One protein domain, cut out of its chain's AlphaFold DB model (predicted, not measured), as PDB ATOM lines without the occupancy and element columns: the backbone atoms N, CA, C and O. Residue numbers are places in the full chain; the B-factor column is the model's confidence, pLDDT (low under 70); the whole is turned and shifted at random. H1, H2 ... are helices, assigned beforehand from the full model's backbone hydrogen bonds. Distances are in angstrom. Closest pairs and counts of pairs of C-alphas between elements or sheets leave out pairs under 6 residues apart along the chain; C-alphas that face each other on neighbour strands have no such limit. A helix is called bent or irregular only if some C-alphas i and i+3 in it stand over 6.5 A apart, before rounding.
ATOM      1  N   THR A 134     -52.620  -1.224  -3.687       94.69
ATOM      2  CA  THR A 134     -51.842  -0.114  -3.108       94.69
ATOM      3  C   THR A 134     -50.335  -0.255  -3.308       94.69
ATOM      4  O   THR A 134     -49.645   0.762  -3.387       94.69
ATOM      5  N   LYS A 135     -49.812  -1.479  -3.473       96.12
ATOM      6  CA  LYS A 135     -48.389  -1.774  -3.744       96.12
ATOM      7  C   LYS A 135     -47.755  -0.870  -4.821       96.12
ATOM      8  O   LYS A 135     -46.716  -0.271  -4.531       96.12
ATOM      9  N   PRO A 136     -48.337  -0.693  -6.029       96.19
ATOM     10  CA  PRO A 136     -47.764   0.209  -7.031       96.19
ATOM     11  C   PRO A 136     -47.786   1.686  -6.608       96.19
ATOM     12  O   PRO A 136     -46.851   2.413  -6.936       96.19
ATOM     13  N   TRP A 137     -48.797   2.137  -5.859       97.12
ATOM     14  CA  TRP A 137     -48.898   3.527  -5.395       97.12
ATOM     15  C   TRP A 137     -47.909   3.851  -4.271       97.12
ATOM     16  O   TRP A 137     -47.364   4.952  -4.220       97.12
ATOM     17  N   ILE A 138     -47.658   2.887  -3.384       97.19
ATOM     18  CA  ILE A 138     -46.623   2.979  -2.348       97.19
ATOM     19  C   ILE A 138     -45.253   3.093  -3.012       97.19
ATOM     20  O   ILE A 138     -44.497   4.014  -2.711       97.19
ATOM     21  N   ARG A 139     -44.953   2.182  -3.950       96.81
ATOM     22  CA  ARG A 139     -43.695   2.184  -4.705       96.81
ATOM     23  C   ARG A 139     -43.465   3.520  -5.410       96.81
ATOM     24  O   ARG A 139     -42.378   4.074  -5.310       96.81
ATOM     25  N   GLU A 140     -44.485   4.049  -6.077       95.19
ATOM     26  CA  GLU A 140     -44.447   5.367  -6.719       95.19
ATOM     27  C   GLU A 140     -44.079   6.477  -5.722       95.19
ATOM     28  O   GLU A 140     -43.122   7.206  -5.961       95.19
ATOM     29  N   LEU A 141     -44.749   6.562  -4.563       94.06
ATOM     30  CA  LEU A 141     -44.452   7.590  -3.554       94.06
ATOM     31  C   LEU A 141     -43.035   7.493  -2.972       94.06
ATOM     32  O   LEU A 141     -42.455   8.523  -2.630       94.06
ATOM     33  N   ILE A 142     -42.499   6.278  -2.832       95.50
ATOM     34  CA  ILE A 142     -41.127   6.055  -2.364       95.50
ATOM     35  C   ILE A 142     -40.124   6.529  -3.423       95.50
ATOM     36  O   ILE A 142     -39.168   7.223  -3.083       95.50
ATOM     37  N   LEU A 143     -40.339   6.186  -4.696       94.06
ATOM     38  CA  LEU A 143     -39.414   6.517  -5.785       94.06
ATOM     39  C   LEU A 143     -39.471   7.995  -6.199       94.06
ATOM     40  O   LEU A 143     -38.454   8.563  -6.582       94.06
ATOM     41  N   GLU A 144     -40.635   8.637  -6.103       89.81
ATOM     42  CA  GLU A 144     -40.802  10.070  -6.389       89.81
ATOM     43  C   GLU A 144     -40.303  10.980  -5.253       89.81
ATOM     44  O   GLU A 144     -40.265  12.205  -5.402       89.81
ATOM     45  N   HIS A 145     -39.922  10.416  -4.102       87.00
ATOM     46  CA  HIS A 145     -39.344  11.190  -3.011       87.00
ATOM     47  C   HIS A 145     -37.919  11.640  -3.375       87.00
ATOM     48  O   HIS A 145     -36.953  10.894  -3.266       87.00
ATOM     49  N   GLY A 146     -37.795  12.884  -3.840       73.88
ATOM     50  CA  GLY A 146     -36.571  13.382  -4.472       73.88
ATOM     51  C   GLY A 146     -35.445  13.850  -3.543       73.88
ATOM     52  O   GLY A 146     -34.456  14.357  -4.063       73.88
ATOM     53  N   ASP A 147     -35.573  13.748  -2.214       81.38
ATOM     54  CA  ASP A 147     -34.642  14.421  -1.286       81.38
ATOM     55  C   ASP A 147     -34.243  13.589  -0.053       81.38
ATOM     56  O   ASP A 147     -34.076  14.125   1.042       81.38
ATOM     57  N   TYR A 148     -34.029  12.280  -0.243       89.31
ATOM     58  CA  TYR A 148     -33.555  11.350   0.800       89.31
ATOM     59  C   TYR A 148     -32.252  11.784   1.497       89.31
ATOM     60  O   TYR A 148     -31.990  11.369   2.623       89.31
ATOM     61  N   ALA A 149     -31.436  12.616   0.842       84.25
ATOM     62  CA  ALA A 149     -30.187  13.126   1.398       84.25
ATOM     63  C   ALA A 149     -30.392  14.296   2.377       84.25
ATOM     64  O   ALA A 149     -29.533  14.533   3.219       84.25
ATOM     65  N   ARG A 150     -31.487  15.065   2.272       78.94
ATOM     66  CA  ARG A 150     -31.643  16.328   3.026       78.94
ATOM     67  C   ARG A 150     -32.917  16.411   3.851       78.94
ATOM     68  O   ARG A 150     -32.891  17.003   4.928       78.94
ATOM     69  N   GLN A 151     -34.032  15.876   3.360       77.75
ATOM     70  CA  GLN A 151     -35.320  15.967   4.043       77.75
ATOM     71  C   GLN A 151     -35.527  14.753   4.934       77.75
ATOM     72  O   GLN A 151     -35.490  13.618   4.471       77.75
ATOM     73  N   GLN A 152     -35.775  14.995   6.221       84.00
ATOM     74  CA  GLN A 152     -36.174  13.920   7.118       84.00
ATOM     75  C   GLN A 152     -37.583  13.437   6.767       84.00
ATOM     76  O   GLN A 152     -38.473  14.251   6.504       84.00
ATOM     77  N   HIS A 153     -37.809  12.122   6.840       89.69
ATOM     78  CA  HIS A 153     -39.164  11.570   6.787       89.69
ATOM     79  C   HIS A 153     -40.065  12.213   7.847       89.69
ATOM     80  O   HIS A 153     -39.669  12.368   9.001       89.69
ATOM     81  N   HIS A 154     -41.295  12.540   7.467       88.81
ATOM     82  CA  HIS A 154     -42.345  12.914   8.413       88.81
ATOM     83  C   HIS A 154     -43.147  11.671   8.847       88.81
ATOM     84  O   HIS A 154     -43.039  10.593   8.251       88.81
ATOM     85  N   TYR A 155     -43.978  11.828   9.880       91.94
ATOM     86  CA  TYR A 155     -44.656  10.735  10.592       91.94
ATOM     87  C   TYR A 155     -45.450   9.748   9.712       91.94
ATOM     88  O   TYR A 155     -45.302   8.539   9.875       91.94
ATOM     89  N   GLU A 156     -46.288  10.211   8.778       94.38
ATOM     90  CA  GLU A 156     -47.067   9.298   7.920       94.38
ATOM     91  C   GLU A 156     -46.219   8.618   6.834       94.38
ATOM     92  O   GLU A 156     -46.485   7.472   6.474       94.38
ATOM     93  N   PHE A 157     -45.185   9.289   6.314       94.62
ATOM     94  CA  PHE A 157     -44.348   8.724   5.252       94.62
ATOM     95  C   PHE A 157     -43.429   7.623   5.776       94.62
ATOM     96  O   PHE A 157     -43.354   6.559   5.163       94.62
ATOM     97  N   GLN A 158     -42.794   7.843   6.933       94.56
ATOM     98  CA  GLN A 158     -41.931   6.838   7.558       94.56
ATOM     99  C   GLN A 158     -42.719   5.560   7.894       94.56
ATOM    100  O   GLN A 158     -42.276   4.466   7.559       94.56
ATOM    101  N   GLN A 159     -43.939   5.693   8.437       94.62
ATOM    102  CA  GLN A 159     -44.799   4.545   8.743       94.62
ATOM    103  C   GLN A 159     -45.220   3.793   7.487       94.62
ATOM    104  O   GLN A 159     -45.210   2.564   7.478       94.62
ATOM    105  N   MET A 160     -45.575   4.518   6.420       96.94
ATOM    106  CA  MET A 160     -45.910   3.893   5.144       96.94
ATOM    107  C   MET A 160     -44.738   3.063   4.623       96.94
ATOM    108  O   MET A 160     -44.954   1.919   4.234       96.94
ATOM    109  N   ILE A 161     -43.511   3.595   4.642       97.19
ATOM    110  CA  ILE A 161     -42.315   2.847   4.231       97.19
ATOM    111  C   ILE A 161     -42.136   1.616   5.119       97.19
ATOM    112  O   ILE A 161     -42.076   0.505   4.594       97.19
ATOM    113  N   GLN A 162     -42.115   1.804   6.440       96.19
ATOM    114  CA  GLN A 162     -41.866   0.740   7.408       96.19
ATOM    115  C   GLN A 162     -42.824  -0.434   7.239       96.19
ATOM    116  O   GLN A 162     -42.396  -1.557   6.967       96.19
ATOM    117  N   LEU A 163     -44.125  -0.166   7.333       96.56
ATOM    118  CA  LEU A 163     -45.147  -1.203   7.265       96.56
ATOM    119  C   LEU A 163     -45.162  -1.883   5.888       96.56
ATOM    120  O   LEU A 163     -45.345  -3.097   5.793       96.56
ATOM    121  N   SER A 164     -44.902  -1.134   4.813       96.69
ATOM    122  CA  SER A 164     -44.846  -1.697   3.459       96.69
ATOM    123  C   SER A 164     -43.621  -2.581   3.241       96.69
ATOM    124  O   SER A 164     -43.738  -3.638   2.624       96.69
ATOM    125  N   CYS A 165     -42.452  -2.182   3.745       96.75
ATOM    126  CA  CYS A 165     -41.234  -2.981   3.684       96.75
ATOM    127  C   CYS A 165     -41.360  -4.255   4.529       96.75
ATOM    128  O   CYS A 165     -40.977  -5.326   4.071       96.75
ATOM    129  N   GLU A 166     -41.945  -4.171   5.727       96.00
ATOM    130  CA  GLU A 166     -42.245  -5.341   6.568       96.00
ATOM    131  C   GLU A 166     -43.232  -6.313   5.897       96.00
ATOM    132  O   GLU A 166     -43.074  -7.528   6.021       96.00
ATOM    133  N   HIS A 167     -44.225  -5.800   5.163       96.56
ATOM    134  CA  HIS A 167     -45.259  -6.620   4.529       96.56
ATOM    135  C   HIS A 167     -44.840  -7.223   3.178       96.56
ATOM    136  O   HIS A 167     -44.972  -8.427   2.969       96.56
ATOM    137  N   PHE A 168     -44.358  -6.397   2.242       95.62
ATOM    138  CA  PHE A 168     -44.005  -6.820   0.880       95.62
ATOM    139  C   PHE A 168     -42.544  -7.276   0.746       95.62
ATOM    140  O   PHE A 168     -42.175  -7.881  -0.263       95.62
ATOM    141  N   GLY A 169     -41.695  -6.973   1.731       93.62
ATOM    142  CA  GLY A 169     -40.275  -7.301   1.699       93.62
ATOM    143  C   GLY A 169     -39.559  -6.727   0.473       93.62
ATOM    144  O   GLY A 169     -39.876  -5.649  -0.036       93.62
ATOM    145  N   ALA A 170     -38.592  -7.490  -0.039       91.12
ATOM    146  CA  ALA A 170     -37.793  -7.116  -1.204       91.12
ATOM    147  C   ALA A 170     -38.587  -7.058  -2.527       91.12
ATOM    148  O   ALA A 170     -38.030  -6.655  -3.541       91.12
ATOM    149  N   GLU A 171     -39.867  -7.445  -2.558       92.88
ATOM    150  CA  GLU A 171     -40.694  -7.313  -3.765       92.88
ATOM    151  C   GLU A 171     -41.214  -5.887  -3.991       92.88
ATOM    152  O   GLU A 171     -41.687  -5.575  -5.085       92.88
ATOM    153  N   LEU A 172     -41.169  -5.018  -2.973       95.50
ATOM    154  CA  LEU A 172     -41.654  -3.641  -3.088       95.50
ATOM    155  C   LEU A 172     -40.765  -2.792  -4.012       95.50
ATOM    156  O   LEU A 172     -41.269  -2.005  -4.816       95.50
ATOM    157  N   LEU A 173     -39.446  -2.975  -3.907       95.62
ATOM    158  CA  LEU A 173     -38.399  -2.206  -4.584       95.62
ATOM    159  C   LEU A 173     -37.327  -3.155  -5.110       95.62
ATOM    160  O   LEU A 173     -36.942  -4.099  -4.418       95.62
ATOM    161  N   THR A 174     -36.807  -2.897  -6.308       95.12
ATOM    162  CA  THR A 174     -35.673  -3.674  -6.818       95.12
ATOM    163  C   THR A 174     -34.421  -3.405  -5.980       95.12
ATOM    164  O   THR A 174     -34.351  -2.459  -5.194       95.12
ATOM    165  N   GLU A 175     -33.410  -4.259  -6.116       93.25
ATOM    166  CA  GLU A 175     -32.121  -4.038  -5.452       93.25
ATOM    167  C   GLU A 175     -31.457  -2.731  -5.907       93.25
ATOM    168  O   GLU A 175     -31.009  -1.965  -5.058       93.25
ATOM    169  N   ASP A 176     -31.500  -2.416  -7.205       94.81
ATOM    170  CA  ASP A 176     -30.968  -1.160  -7.755       94.81
ATOM    171  C   ASP A 176     -31.668   0.074  -7.158       94.81
ATOM    172  O   ASP A 176     -31.013   1.041  -6.775       94.81
ATOM    173  N   GLU A 177     -32.997   0.034  -7.024       95.25
ATOM    174  CA  GLU A 177     -33.774   1.133  -6.434       95.25
ATOM    175  C   GLU A 177     -33.470   1.317  -4.947       95.25
ATOM    176  O   GLU A 177     -33.304   2.444  -4.484       95.25
ATOM    177  N   ARG A 178     -33.361   0.214  -4.194       95.12
ATOM    178  CA  ARG A 178     -32.964   0.263  -2.781       95.12
ATOM    179  C   ARG A 178     -31.552   0.815  -2.620       95.12
ATOM    180  O   ARG A 178     -31.354   1.679  -1.778       95.12
ATOM    181  N   THR A 179     -30.613   0.378  -3.458       95.06
ATOM    182  CA  THR A 179     -29.229   0.882  -3.471       95.06
ATOM    183  C   THR A 179     -29.212   2.393  -3.691       95.06
ATOM    184  O   THR A 179     -28.629   3.120  -2.896       95.06
ATOM    185  N   GLN A 180     -29.942   2.890  -4.697       94.06
ATOM    186  CA  GLN A 180     -30.023   4.324  -4.979       94.06
ATOM    187  C   GLN A 180     -30.575   5.133  -3.793       94.06
ATOM    188  O   GLN A 180     -30.075   6.222  -3.505       94.06
ATOM    189  N   ILE A 181     -31.599   4.618  -3.106       94.88
ATOM    190  CA  ILE A 181     -32.180   5.272  -1.924       94.88
ATOM    191  C   ILE A 181     -31.188   5.253  -0.757       94.88
ATOM    192  O   ILE A 181     -30.980   6.284  -0.119       94.88
ATOM    193  N   PHE A 182     -30.565   4.108  -0.475       95.62
ATOM    194  CA  PHE A 182     -29.648   3.969   0.654       95.62
ATOM    195  C   PHE A 182     -28.382   4.807   0.456       95.62
ATOM    196  O   PHE A 182     -27.982   5.507   1.382       95.62
ATOM    197  N   ASP A 183     -27.825   4.850  -0.755       94.31
ATOM    198  CA  ASP A 183     -26.705   5.736  -1.095       94.31
ATOM    199  C   ASP A 183     -27.072   7.214  -0.930       94.31
ATOM    200  O   ASP A 183     -26.284   8.002  -0.401       94.31
ATOM    201  N   ALA A 184     -28.285   7.605  -1.337       92.31
ATOM    202  CA  ALA A 184     -28.765   8.967  -1.130       92.31
ATOM    203  C   ALA A 184     -28.881   9.302   0.367       92.31
ATOM    204  O   ALA A 184     -28.428  10.370   0.778       92.31
ATOM    205  N   ILE A 185     -29.408   8.390   1.190       93.12
ATOM    206  CA  ILE A 185     -29.485   8.563   2.649       93.12
ATOM    207  C   ILE A 185     -28.086   8.720   3.259       93.12
ATOM    208  O   ILE A 185     -27.868   9.646   4.038       93.12
ATOM    209  N   LEU A 186     -27.138   7.853   2.888       91.38
ATOM    210  CA  LEU A 186     -25.770   7.870   3.420       91.38
ATOM    211  C   LEU A 186     -24.943   9.077   2.956       91.38
ATOM    212  O   LEU A 186     -23.938   9.409   3.582       91.38
ATOM    213  N   SER A 187     -25.347   9.747   1.872       88.38
ATOM    214  CA  SER A 187     -24.709  11.000   1.451       88.38
ATOM    215  C   SER A 187     -24.965  12.158   2.429       88.38
ATOM    216  O   SER A 187     -24.118  13.045   2.543       88.38
ATOM    217  N   GLY A 188     -26.081  12.103   3.173       79.25
ATOM    218  CA  GLY A 188     -26.442  13.032   4.243       79.25
ATOM    219  C   GLY A 188     -26.643  14.499   3.816       79.25
ATOM    220  O   GLY A 188     -26.373  14.890   2.674       79.25
ATOM    221  N   PRO A 189     -27.126  15.361   4.731       76.88
ATOM    222  CA  PRO A 189     -27.284  16.780   4.443       76.88
ATOM    223  C   PRO A 189     -25.920  17.495   4.433       76.88
ATOM    224  O   PRO A 189     -24.993  17.083   5.138       76.88
ATOM    225  N   PRO A 190     -25.768  18.603   3.681       71.56
ATOM    226  CA  PRO A 190     -24.554  19.413   3.738       71.56
ATOM    227  C   PRO A 190     -24.380  20.015   5.143       71.56
ATOM    228  O   PRO A 190     -25.234  20.765   5.614       71.56
ATOM    229  N   MET A 191     -23.262  19.697   5.801       69.44
ATOM    230  CA  MET A 191     -22.976  20.103   7.190       69.44
ATOM    231  C   MET A 191     -22.705  21.606   7.355       69.44
ATOM    232  O   MET A 191     -22.823  22.123   8.463       69.44
ATOM    233  N   GLU A 192     -22.394  22.316   6.265       66.44
ATOM    234  CA  GLU A 192     -22.077  23.752   6.282       66.44
ATOM    235  C   GLU A 192     -23.215  24.592   6.886       66.44
ATOM    236  O   GLU A 192     -22.974  25.453   7.724       66.44
ATOM    237  N   ASN A 193     -24.472  24.260   6.567       60.31
ATOM    238  CA  ASN A 193     -25.641  24.975   7.091       60.31
ATOM    239  C   ASN A 193     -25.825  24.783   8.610       60.31
ATOM    240  O   ASN A 193     -26.353  25.661   9.288       60.31
ATOM    241  N   TYR A 194     -25.417  23.629   9.149       64.75
ATOM    242  CA  TYR A 194     -25.500  23.341  10.585       64.75
ATOM    243  C   TYR A 194     -24.392  24.049  11.362       64.75
ATOM    244  O   TYR A 194     -24.650  24.568  12.450       64.75
ATOM    245  N   ARG A 195     -23.189  24.110  10.780       67.31
ATOM    246  CA  ARG A 195     -22.068  24.882  11.316       67.31
ATOM    247  C   ARG A 195     -22.412  26.373  11.374       67.31
ATOM    248  O   ARG A 195     -22.321  26.952  12.449       67.31
ATOM    249  N   GLU A 196     -22.898  26.957  10.275       60.34
ATOM    250  CA  GLU A 196     -23.291  28.376  10.227       60.34
ATOM    251  C   GLU A 196     -24.373  28.721  11.267       60.34
ATOM    252  O   GLU A 196     -24.289  29.757  11.923       60.34
ATOM    253  N   TYR A 197     -25.369  27.849  11.467       55.22
ATOM    254  CA  TYR A 197     -26.421  28.060  12.471       55.22
ATOM    255  C   TYR A 197     -25.893  28.007  13.918       55.22
ATOM    256  O   TYR A 197     -26.277  28.838  14.737       55.22
ATOM    257  N   ARG A 198     -25.008  27.056  14.252       62.50
ATOM    258  CA  ARG A 198     -24.417  26.927  15.603       62.50
ATOM    259  C   ARG A 198     -23.437  28.061  15.916       62.50
ATOM    260  O   ARG A 198     -23.490  28.616  17.011       62.50
ATOM    261  N   GLU A 199     -22.625  28.464  14.939       62.91
ATOM    262  CA  GLU A 199     -21.719  29.612  15.058       62.91
ATOM    263  C   GLU A 199     -22.494  30.926  15.268       62.91
ATOM    264  O   GLU A 199     -22.102  31.747  16.096       62.91
ATOM    265  N   GLN A 200     -23.641  31.107  14.597       53.31
ATOM    266  CA  GLN A 200     -24.546  32.245  14.833       53.31
ATOM    267  C   GLN A 200     -25.172  32.249  16.236       53.31
ATOM    268  O   GLN A 200     -25.515  33.315  16.744       53.31
ATOM    269  N   MET A 201     -25.300  31.081  16.869       47.50
ATOM    270  CA  MET A 201     -25.806  30.923  18.238       47.50
ATOM    271  C   MET A 201     -24.687  30.974  19.296       47.50
ATOM    272  O   MET A 201     -24.970  30.827  20.484       47.50
ATOM    273  N   GLY A 202     -23.432  31.215  18.891       48.81
ATOM    274  CA  GLY A 202     -22.286  31.378  19.792       48.81
ATOM    275  C   GLY A 202     -21.721  30.075  20.367       48.81
ATOM    276  O   GLY A 202     -20.969  30.126  21.338       48.81
ATOM    277  N   GLU A 203     -22.068  28.920  19.796       59.78
ATOM    278  CA  GLU A 203     -21.598  27.604  20.244       59.78
ATOM    279  C   GLU A 203     -20.464  27.082  19.341       59.78
ATOM    280  O   GLU A 203     -20.554  27.151  18.113       59.78
ATOM    281  N   GLU A 204     -19.394  26.526  19.929       56.50
ATOM    282  CA  GLU A 204     -18.328  25.861  19.162       56.50
ATOM    283  C   GLU A 204     -18.845  24.539  18.567       56.50
ATOM    284  O   GLU A 204     -19.226  23.627  19.295       56.50
ATOM    285  N   PHE A 205     -18.848  24.422  17.234       62.75
ATOM    286  CA  PHE A 205     -19.250  23.202  16.527       62.75
ATOM    287  C   PHE A 205     -18.046  22.270  16.320       62.75
ATOM    288  O   PHE A 205     -17.160  22.562  15.507       62.75
ATOM    289  N   THR A 206     -17.999  21.147  17.042       71.12
ATOM    290  CA  THR A 206     -16.868  20.206  16.990       71.12
ATOM    291  C   THR A 206     -17.018  19.153  15.882       71.12
ATOM    292  O   THR A 206     -18.110  18.897  15.372       71.12
ATOM    293  N   GLU A 207     -15.916  18.493  15.500       66.88
ATOM    294  CA  GLU A 207     -15.971  17.351  14.565       66.88
ATOM    295  C   GLU A 207     -16.803  16.185  15.132       66.88
ATOM    296  O   GLU A 207     -17.511  15.512  14.383       66.88
ATOM    297  N   THR A 208     -16.794  16.002  16.456       69.19
ATOM    298  CA  THR A 208     -17.593  14.987  17.154       69.19
ATOM    299  C   THR A 208     -19.100  15.258  17.037       69.19
ATOM    300  O   THR A 208     -19.865  14.324  16.796       69.19
ATOM    301  N   ASP A 209     -19.529  16.525  17.097       66.31
ATOM    302  CA  ASP A 209     -20.937  16.911  16.903       66.31
ATOM    303  C   ASP A 209     -21.419  16.636  15.473       66.31
ATOM    304  O   ASP A 209     -22.539  16.167  15.256       66.31
ATOM    305  N   SER A 210     -20.558  16.890  14.480       70.94
ATOM    306  CA  SER A 210     -20.831  16.582  13.070       70.94
ATOM    307  C   SER A 210     -21.075  15.087  12.851       70.94
ATOM    308  O   SER A 210     -22.014  14.708  12.148       70.94
ATOM    309  N   ASP A 211     -20.244  14.231  13.443       75.50
ATOM    310  CA  ASP A 211     -20.361  12.782  13.271       75.50
ATOM    311  C   ASP A 211     -21.598  12.223  13.983       75.50
ATOM    312  O   ASP A 211     -22.323  11.407  13.404       75.50
ATOM    313  N   GLN A 212     -21.928  12.736  15.172       75.31
ATOM    314  CA  GLN A 212     -23.148  12.350  15.882       75.31
ATOM    315  C   GLN A 212     -24.417  12.753  15.115       75.31
ATOM    316  O   GLN A 212     -25.349  11.955  14.993       75.31
ATOM    317  N   LEU A 213     -24.457  13.962  14.540       74.88
ATOM    318  CA  LEU A 213     -25.588  14.417  13.724       74.88
ATOM    319  C   LEU A 213     -25.785  13.550  12.476       74.88
ATOM    320  O   LEU A 213     -26.922  13.209  12.140       74.88
ATOM    321  N   LYS A 214     -24.692  13.151  11.811       82.44
ATOM    322  CA  LYS A 214     -24.737  12.228  10.665       82.44
ATOM    323  C   LYS A 214     -25.252  10.853  11.066       82.44
ATOM    324  O   LYS A 214     -26.149  10.335  10.409       82.44
ATOM    325  N   HIS A 215     -24.731  10.282  12.151       85.25
ATOM    326  CA  HIS A 215     -25.178   8.982  12.650       85.25
ATOM    327  C   HIS A 215     -26.660   8.998  13.029       85.25
ATOM    328  O   HIS A 215     -27.407   8.121  12.590       85.25
ATOM    329  N   ASN A 216     -27.114  10.030  13.743       83.44
ATOM    330  CA  ASN A 216     -28.524  10.196  14.092       83.44
ATOM    331  C   ASN A 216     -29.401  10.338  12.837       83.44
ATOM    332  O   ASN A 216     -30.464   9.719  12.750       83.44
ATOM    333  N   PHE A 217     -28.951  11.101  11.834       87.62
ATOM    334  CA  PHE A 217     -29.657  11.234  10.560       87.62
ATOM    335  C   PHE A 217     -29.761   9.889   9.825       87.62
ATOM    336  O   PHE A 217     -30.871   9.481   9.486       87.62
ATOM    337  N   HIS A 218     -28.652   9.164   9.635       91.00
ATOM    338  CA  HIS A 218     -28.650   7.858   8.965       91.00
ATOM    339  C   HIS A 218     -29.527   6.840   9.697       91.00
ATOM    340  O   HIS A 218     -30.340   6.167   9.064       91.00
ATOM    341  N   HIS A 219     -29.418   6.765  11.028       89.75
ATOM    342  CA  HIS A 219     -30.213   5.850  11.846       89.75
ATOM    343  C   HIS A 219     -31.711   6.134  11.670       89.75
ATOM    344  O   HIS A 219     -32.491   5.222  11.386       89.75
ATOM    345  N   LYS A 220     -32.106   7.413  11.727       89.81
ATOM    346  CA  LYS A 220     -33.493   7.843  11.515       89.81
ATOM    347  C   LYS A 220     -33.975   7.576  10.087       89.81
ATOM    348  O   LYS A 220     -35.093   7.126   9.898       89.81
ATOM    349  N   GLN A 221     -33.166   7.834   9.063       91.94
ATOM    350  CA  GLN A 221     -33.607   7.667   7.673       91.94
ATOM    351  C   GLN A 221     -33.653   6.199   7.215       91.94
ATOM    352  O   GLN A 221     -34.512   5.857   6.400       91.94
ATOM    353  N   LEU A 222     -32.770   5.332   7.731       94.25
ATOM    354  CA  LEU A 222     -32.722   3.904   7.383       94.25
ATOM    355  C   LEU A 222     -33.723   3.051   8.170       94.25
ATOM    356  O   LEU A 222     -34.142   2.012   7.661       94.25
ATOM    357  N   ARG A 223     -34.138   3.473   9.376       94.12
ATOM    358  CA  ARG A 223     -35.049   2.702  10.247       94.12
ATOM    359  C   ARG A 223     -36.315   2.210   9.530       94.12
ATOM    360  O   ARG A 223     -36.612   1.025   9.667       94.12
ATOM    361  N   PRO A 224     -37.029   3.021   8.724       95.62
ATOM    362  CA  PRO A 224     -38.199   2.532   7.993       95.62
ATOM    363  C   PRO A 224     -37.889   1.421   6.976       95.62
ATOM    364  O   PRO A 224     -38.762   0.640   6.630       95.62
ATOM    365  N   PHE A 225     -36.649   1.296   6.502       96.44
ATOM    366  CA  PHE A 225     -36.245   0.266   5.542       96.44
ATOM    367  C   PHE A 225     -35.606  -0.968   6.196       96.44
ATOM    368  O   PHE A 225     -35.175  -1.869   5.477       96.44
ATOM    369  N   ALA A 226     -35.544  -1.042   7.531       94.38
ATOM    370  CA  ALA A 226     -34.759  -2.039   8.265       94.38
ATOM    371  C   ALA A 226     -35.006  -3.495   7.821       94.38
ATOM    372  O   ALA A 226     -34.063  -4.273   7.695       94.38
ATOM    373  N   SER A 227     -36.256  -3.861   7.516       95.25
ATOM    374  CA  SER A 227     -36.641  -5.216   7.084       95.25
ATOM    375  C   SER A 227     -36.152  -5.603   5.679       95.25
ATOM    376  O   SER A 227     -36.192  -6.781   5.320       95.25
ATOM    377  N   VAL A 228     -35.685  -4.636   4.884       95.81
ATOM    378  CA  VAL A 228     -35.231  -4.824   3.497       95.81
ATOM    379  C   VAL A 228     -33.800  -4.337   3.256       95.81
ATOM    380  O   VAL A 228     -33.369  -4.296   2.099       95.81
ATOM    381  N   LEU A 229     -33.055  -3.982   4.307       95.69
ATOM    382  CA  LEU A 229     -31.622  -3.707   4.206       95.69
ATOM    383  C   LEU A 229     -30.858  -4.986   3.829       95.69
ATOM    384  O   LEU A 229     -31.249  -6.100   4.179       95.69
ATOM    385  N   PHE A 230     -29.754  -4.832   3.104       94.69
ATOM    386  CA  PHE A 230     -28.908  -5.942   2.671       94.69
ATOM    387  C   PHE A 230     -27.439  -5.518   2.629       94.69
ATOM    388  O   PHE A 230     -27.129  -4.329   2.640       94.69
ATOM    389  N   GLY A 231     -26.535  -6.502   2.586       94.31
ATOM    390  CA  GLY A 231     -25.099  -6.260   2.448       94.31
ATOM    391  C   GLY A 231     -24.545  -5.311   3.515       94.31
ATOM    392  O   GLY A 231     -24.835  -5.465   4.701       94.31
ATOM    393  N   GLU A 232     -23.760  -4.332   3.071       93.50
ATOM    394  CA  GLU A 232     -23.110  -3.339   3.934       93.50
ATOM    395  C   GLU A 232     -24.094  -2.413   4.660       93.50
ATOM    396  O   GLU A 232     -23.848  -2.059   5.810       93.50
ATOM    397  N   TYR A 233     -25.252  -2.103   4.064       95.06
ATOM    398  CA  TYR A 233     -26.262  -1.243   4.692       95.06
ATOM    399  C   TYR A 233     -26.882  -1.887   5.936       95.06
ATOM    400  O   TYR A 233     -27.128  -1.207   6.931       95.06
ATOM    401  N   ALA A 234     -27.120  -3.204   5.901       93.44
ATOM    402  CA  ALA A 234     -27.644  -3.939   7.051       93.44
ATOM    403  C   ALA A 234     -26.619  -3.996   8.194       93.44
ATOM    404  O   ALA A 234     -26.980  -3.812   9.353       93.44
ATOM    405  N   THR A 235     -25.337  -4.210   7.869       93.69
ATOM    406  CA  THR A 235     -24.252  -4.180   8.861       93.69
ATOM    407  C   THR A 235     -24.116  -2.796   9.491       93.69
ATOM    408  O   THR A 235     -24.110  -2.694  10.715       93.69
ATOM    409  N   TYR A 236     -24.104  -1.737   8.678       93.69
ATOM    410  CA  TYR A 236     -24.008  -0.359   9.161       93.69
ATOM    411  C   TYR A 236     -25.198   0.043  10.048       93.69
ATOM    412  O   TYR A 236     -25.026   0.707  11.065       93.69
ATOM    413  N   PHE A 237     -26.416  -0.397   9.722       92.19
ATOM    414  CA  PHE A 237     -27.591  -0.107  10.548       92.19
ATOM    415  C   PHE A 237     -27.538  -0.770  11.937       92.19
ATOM    416  O   PHE A 237     -27.918  -0.145  12.926       92.19
ATOM    417  N   GLU A 238     -27.033  -2.003  12.046       90.50
ATOM    418  CA  GLU A 238     -26.840  -2.660  13.352       90.50
ATOM    419  C   GLU A 238     -25.726  -1.992  14.184       90.50
ATOM    420  O   GLU A 238     -25.832  -1.910  15.412       90.50
ATOM    421  N   GLU A 239     -24.688  -1.446  13.541       89.50
ATOM    422  CA  GLU A 239     -23.681  -0.603  14.207       89.50
ATOM    423  C   GLU A 239     -24.311   0.679  14.777       89.50
ATOM    424  O   GLU A 239     -24.087   1.008  15.939       89.50
ATOM    425  N   LEU A 240     -25.171   1.358  14.010       87.06
ATOM    426  CA  LEU A 240     -25.889   2.552  14.477       87.06
ATOM    427  C   LEU A 240     -26.810   2.266  15.675       87.06
ATOM    428  O   LEU A 240     -26.926   3.099  16.572       87.06
ATOM    429  N   LYS A 241     -27.449   1.092  15.708       82.25
ATOM    430  CA  LYS A 241     -28.370   0.681  16.779       82.25
ATOM    431  C   LYS A 241     -27.662   0.273  18.076       82.25
ATOM    432  O   LYS A 241     -28.265   0.345  19.142       82.25
ATOM    433  N   SER A 242     -26.420  -0.199  17.986       77.88
ATOM    434  CA  SER A 242     -25.632  -0.690  19.129       77.88
ATOM    435  C   SER A 242     -24.806   0.396  19.829       77.88
ATOM    436  O   SER A 242     -24.084   0.094  20.778       77.88
ATOM    437  N   ASN A 243     -24.916   1.649  19.386       74.75
ATOM    438  CA  ASN A 243     -24.265   2.788  20.014       74.75
ATOM    439  C   ASN A 243     -25.044   3.225  21.273       74.75
ATOM    440  O   ASN A 243     -26.139   3.771  21.152       74.75
ATOM    441  N   ASP A 244     -24.476   2.988  22.464       56.94
ATOM    442  CA  ASP A 244     -25.092   3.293  23.772       56.94
ATOM    443  C   ASP A 244     -25.389   4.798  23.979       56.94
ATOM    444  O   ASP A 244     -26.223   5.141  24.817       56.94
ATOM    445  N   ASP A 245     -24.762   5.688  23.196       59.16
ATOM    446  CA  ASP A 245     -24.973   7.145  23.248       59.16
ATOM    447  C   ASP A 245     -26.062   7.647  22.269       59.16
ATOM    448  O   ASP A 245     -26.339   8.847  22.199       59.16
ATOM    449  N   ALA A 246     -26.680   6.765  21.471       60.97
ATOM    450  CA  ALA A 246     -27.696   7.158  20.492       60.97
ATOM    451  C   ALA A 246     -29.083   7.354  21.136       60.97
ATOM    452  O   ALA A 246     -29.564   6.508  21.888       60.97
ATOM    453  N   GLU A 247     -29.771   8.447  20.782       65.44
ATOM    454  CA  GLU A 247     -31.171   8.660  21.175       65.44
ATOM    455  C   GLU A 247     -32.070   7.512  20.682       65.44
ATOM    456  O   GLU A 247     -31.956   7.049  19.541       65.44
ATOM    457  N   GLU A 248     -33.013   7.076  21.522       77.19
ATOM    458  CA  GLU A 248     -33.992   6.054  21.149       77.19
ATOM    459  C   GLU A 248     -34.919   6.582  20.036       77.19
ATOM    460  O   GLU A 248     -35.771   7.448  20.253       77.19
ATOM    461  N   ILE A 249     -34.769   6.049  18.818       81.81
ATOM    462  CA  ILE A 249     -35.610   6.431  17.678       81.81
ATOM    463  C   ILE A 249     -36.911   5.627  17.699       81.81
ATOM    464  O   ILE A 249     -36.957   4.443  17.348       81.81
ATOM    465  N   THR A 250     -37.998   6.314  18.040       86.38
ATOM    466  CA  THR A 250     -39.370   5.795  18.005       86.38
ATOM    467  C   THR A 250     -40.167   6.461  16.882       86.38
ATOM    468  O   THR A 250     -39.682   7.367  16.204       86.38
ATOM    469  N   ASP A 251     -41.417   6.046  16.673       85.12
ATOM    470  CA  ASP A 251     -42.282   6.699  15.680       85.12
ATOM    471  C   ASP A 251     -42.578   8.161  16.050       85.12
ATOM    472  O   ASP A 251     -42.702   9.010  15.168       85.12
ATOM    473  N   GLU A 252     -42.613   8.483  17.348       83.56
ATOM    474  CA  GLU A 252     -42.796   9.854  17.840       83.56
ATOM    475  C   GLU A 252     -41.611  10.761  17.478       83.56
ATOM    476  O   GLU A 252     -41.781  11.975  17.351       83.56
ATOM    477  N   THR A 253     -40.426  10.185  17.234       83.50
ATOM    478  CA  THR A 253     -39.222  10.910  16.803       83.50
ATOM    479  C   THR A 253     -39.401  11.568  15.419       83.50
ATOM    480  O   THR A 253     -38.647  12.465  15.048       83.50
ATOM    481  N   TYR A 254     -40.419  11.181  14.641       86.75
ATOM    482  CA  TYR A 254     -40.734  11.751  13.320       86.75
ATOM    483  C   TYR A 254     -41.799  12.858  13.358       86.75
ATOM    484  O   TYR A 254     -42.211  13.352  12.304       86.75
ATOM    485  N   LEU A 255     -42.263  13.253  14.547       81.56
ATOM    486  CA  LEU A 255     -43.080  14.453  14.705       81.56
ATOM    487  C   LEU A 255     -42.194  15.710  14.642       81.56
ATOM    488  O   LEU A 255     -41.107  15.706  15.212       81.56
ATOM    489  N   PRO A 256     -42.657  16.811  14.018       66.25
ATOM    490  CA  PRO A 256     -41.878  18.051  13.917       66.25
ATOM    491  C   PRO A 256     -41.646  18.744  15.269       66.25
ATOM    492  O   PRO A 256     -40.744  19.569  15.382       66.25
ATOM    493  N   PHE A 257     -42.438  18.408  16.293       58.06
ATOM    494  CA  PHE A 257     -42.259  18.876  17.666       58.06
ATOM    495  C   PHE A 257     -42.330  17.686  18.618       58.06
ATOM    496  O   PHE A 257     -43.385  17.059  18.761       58.06
ATOM    497  N   HIS A 258     -41.226  17.398  19.298       50.69
ATOM    498  CA  HIS A 258     -41.268  16.585  20.507       50.69
ATOM    499  C   HIS A 258     -41.892  17.415  21.626       50.69
ATOM    500  O   HIS A 258     -41.759  18.639  21.658       50.69
TER     501      HIS A 258
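This is residues 134 to 258 of the 798 residues of an uncharacterized protein of Gemmatimonadetes bacterium (UniProt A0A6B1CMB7). A long kinked helix, H5, runs through the middle of an elongated body of helices; H2, H3 and H6 pack on it, and H1 and the short H7 pack on H2. H4 lies at one end of the long axis, beyond the packed helices, where the printed part turns back from H3 into H5. The printed part has 125 residues with seven named helices, H1 to H7 in order along the chain, and no named strand; the class is all helix. The whole is compact, with a radius of gyration of the C-alphas of 15.3 A, and spans 49 by 27 by 26 A.

H1 covers residues 135 to 143, 12.4 A long, beginning at C-alpha 135 at (-48.389, -1.774, -3.744). H2, residues 155 to 171, is 23.4 A long, has a kink of 60 degrees near residue 165 and is irregular: C-alphas 167 and 170 are 9.4 A apart. H3, residues 175 to 187, measures 18.1 A, and H4, residues 192 to 200, 12.3 A. H5, residues 207 to 228, is the longest at 31.4 A and begins at C-alpha 207 at (-15.971, 17.351, 14.565). It has a kink of 50 degrees near residue 222 and is irregular, with C-alphas 224 and 227 8.0 A apart. H6, residues 231 to 241, measures 16.3 A, and H7, residues 251 to 254, 5.8 A, ending at C-alpha 254 at (-40.734, 11.751, 13.320).

H5 touches H2 with residues 223 to 228 alone, at a steep tilt of 53 degrees; the closest C-alphas, of Gln 162 and Pro 224, are 4.1 A apart. H3 and H5 touch at a shallow tilt of 20 degrees, opposite ways, the closest C-alphas being Leu 186 and His 218 at 6.2 A. H6 touches H5 at a steep tilt of 61 degrees, with C-alphas 219 and 240 closest at 6.0 A. H1 touches H2 at a steep tilt of 62 degrees, Ile 142 to Ile 161 closest at 7.4 A between C-alphas. H7 touches H2 at Tyr 254 and Tyr 155, the closest C-alphas, 4.9 A apart. H4 touches no helix but is near H5. Every O i to N i+4 pair is within hydrogen-bond range in H1, H3, H4 and H6, against 11 of 13 in H2 and 14 of 18 in H5; H7 is too short for such a pair.

The two C-alphas farthest apart, of Glu 171 and Gly 202, are 48.9 A apart. The printed part has no cut, and the link from H1 to H2 is long. Mean pLDDT of the printed part is 84.0; residues 191 to 205, 207 to 209, 244 to 247 and 256 to 258 are under 70.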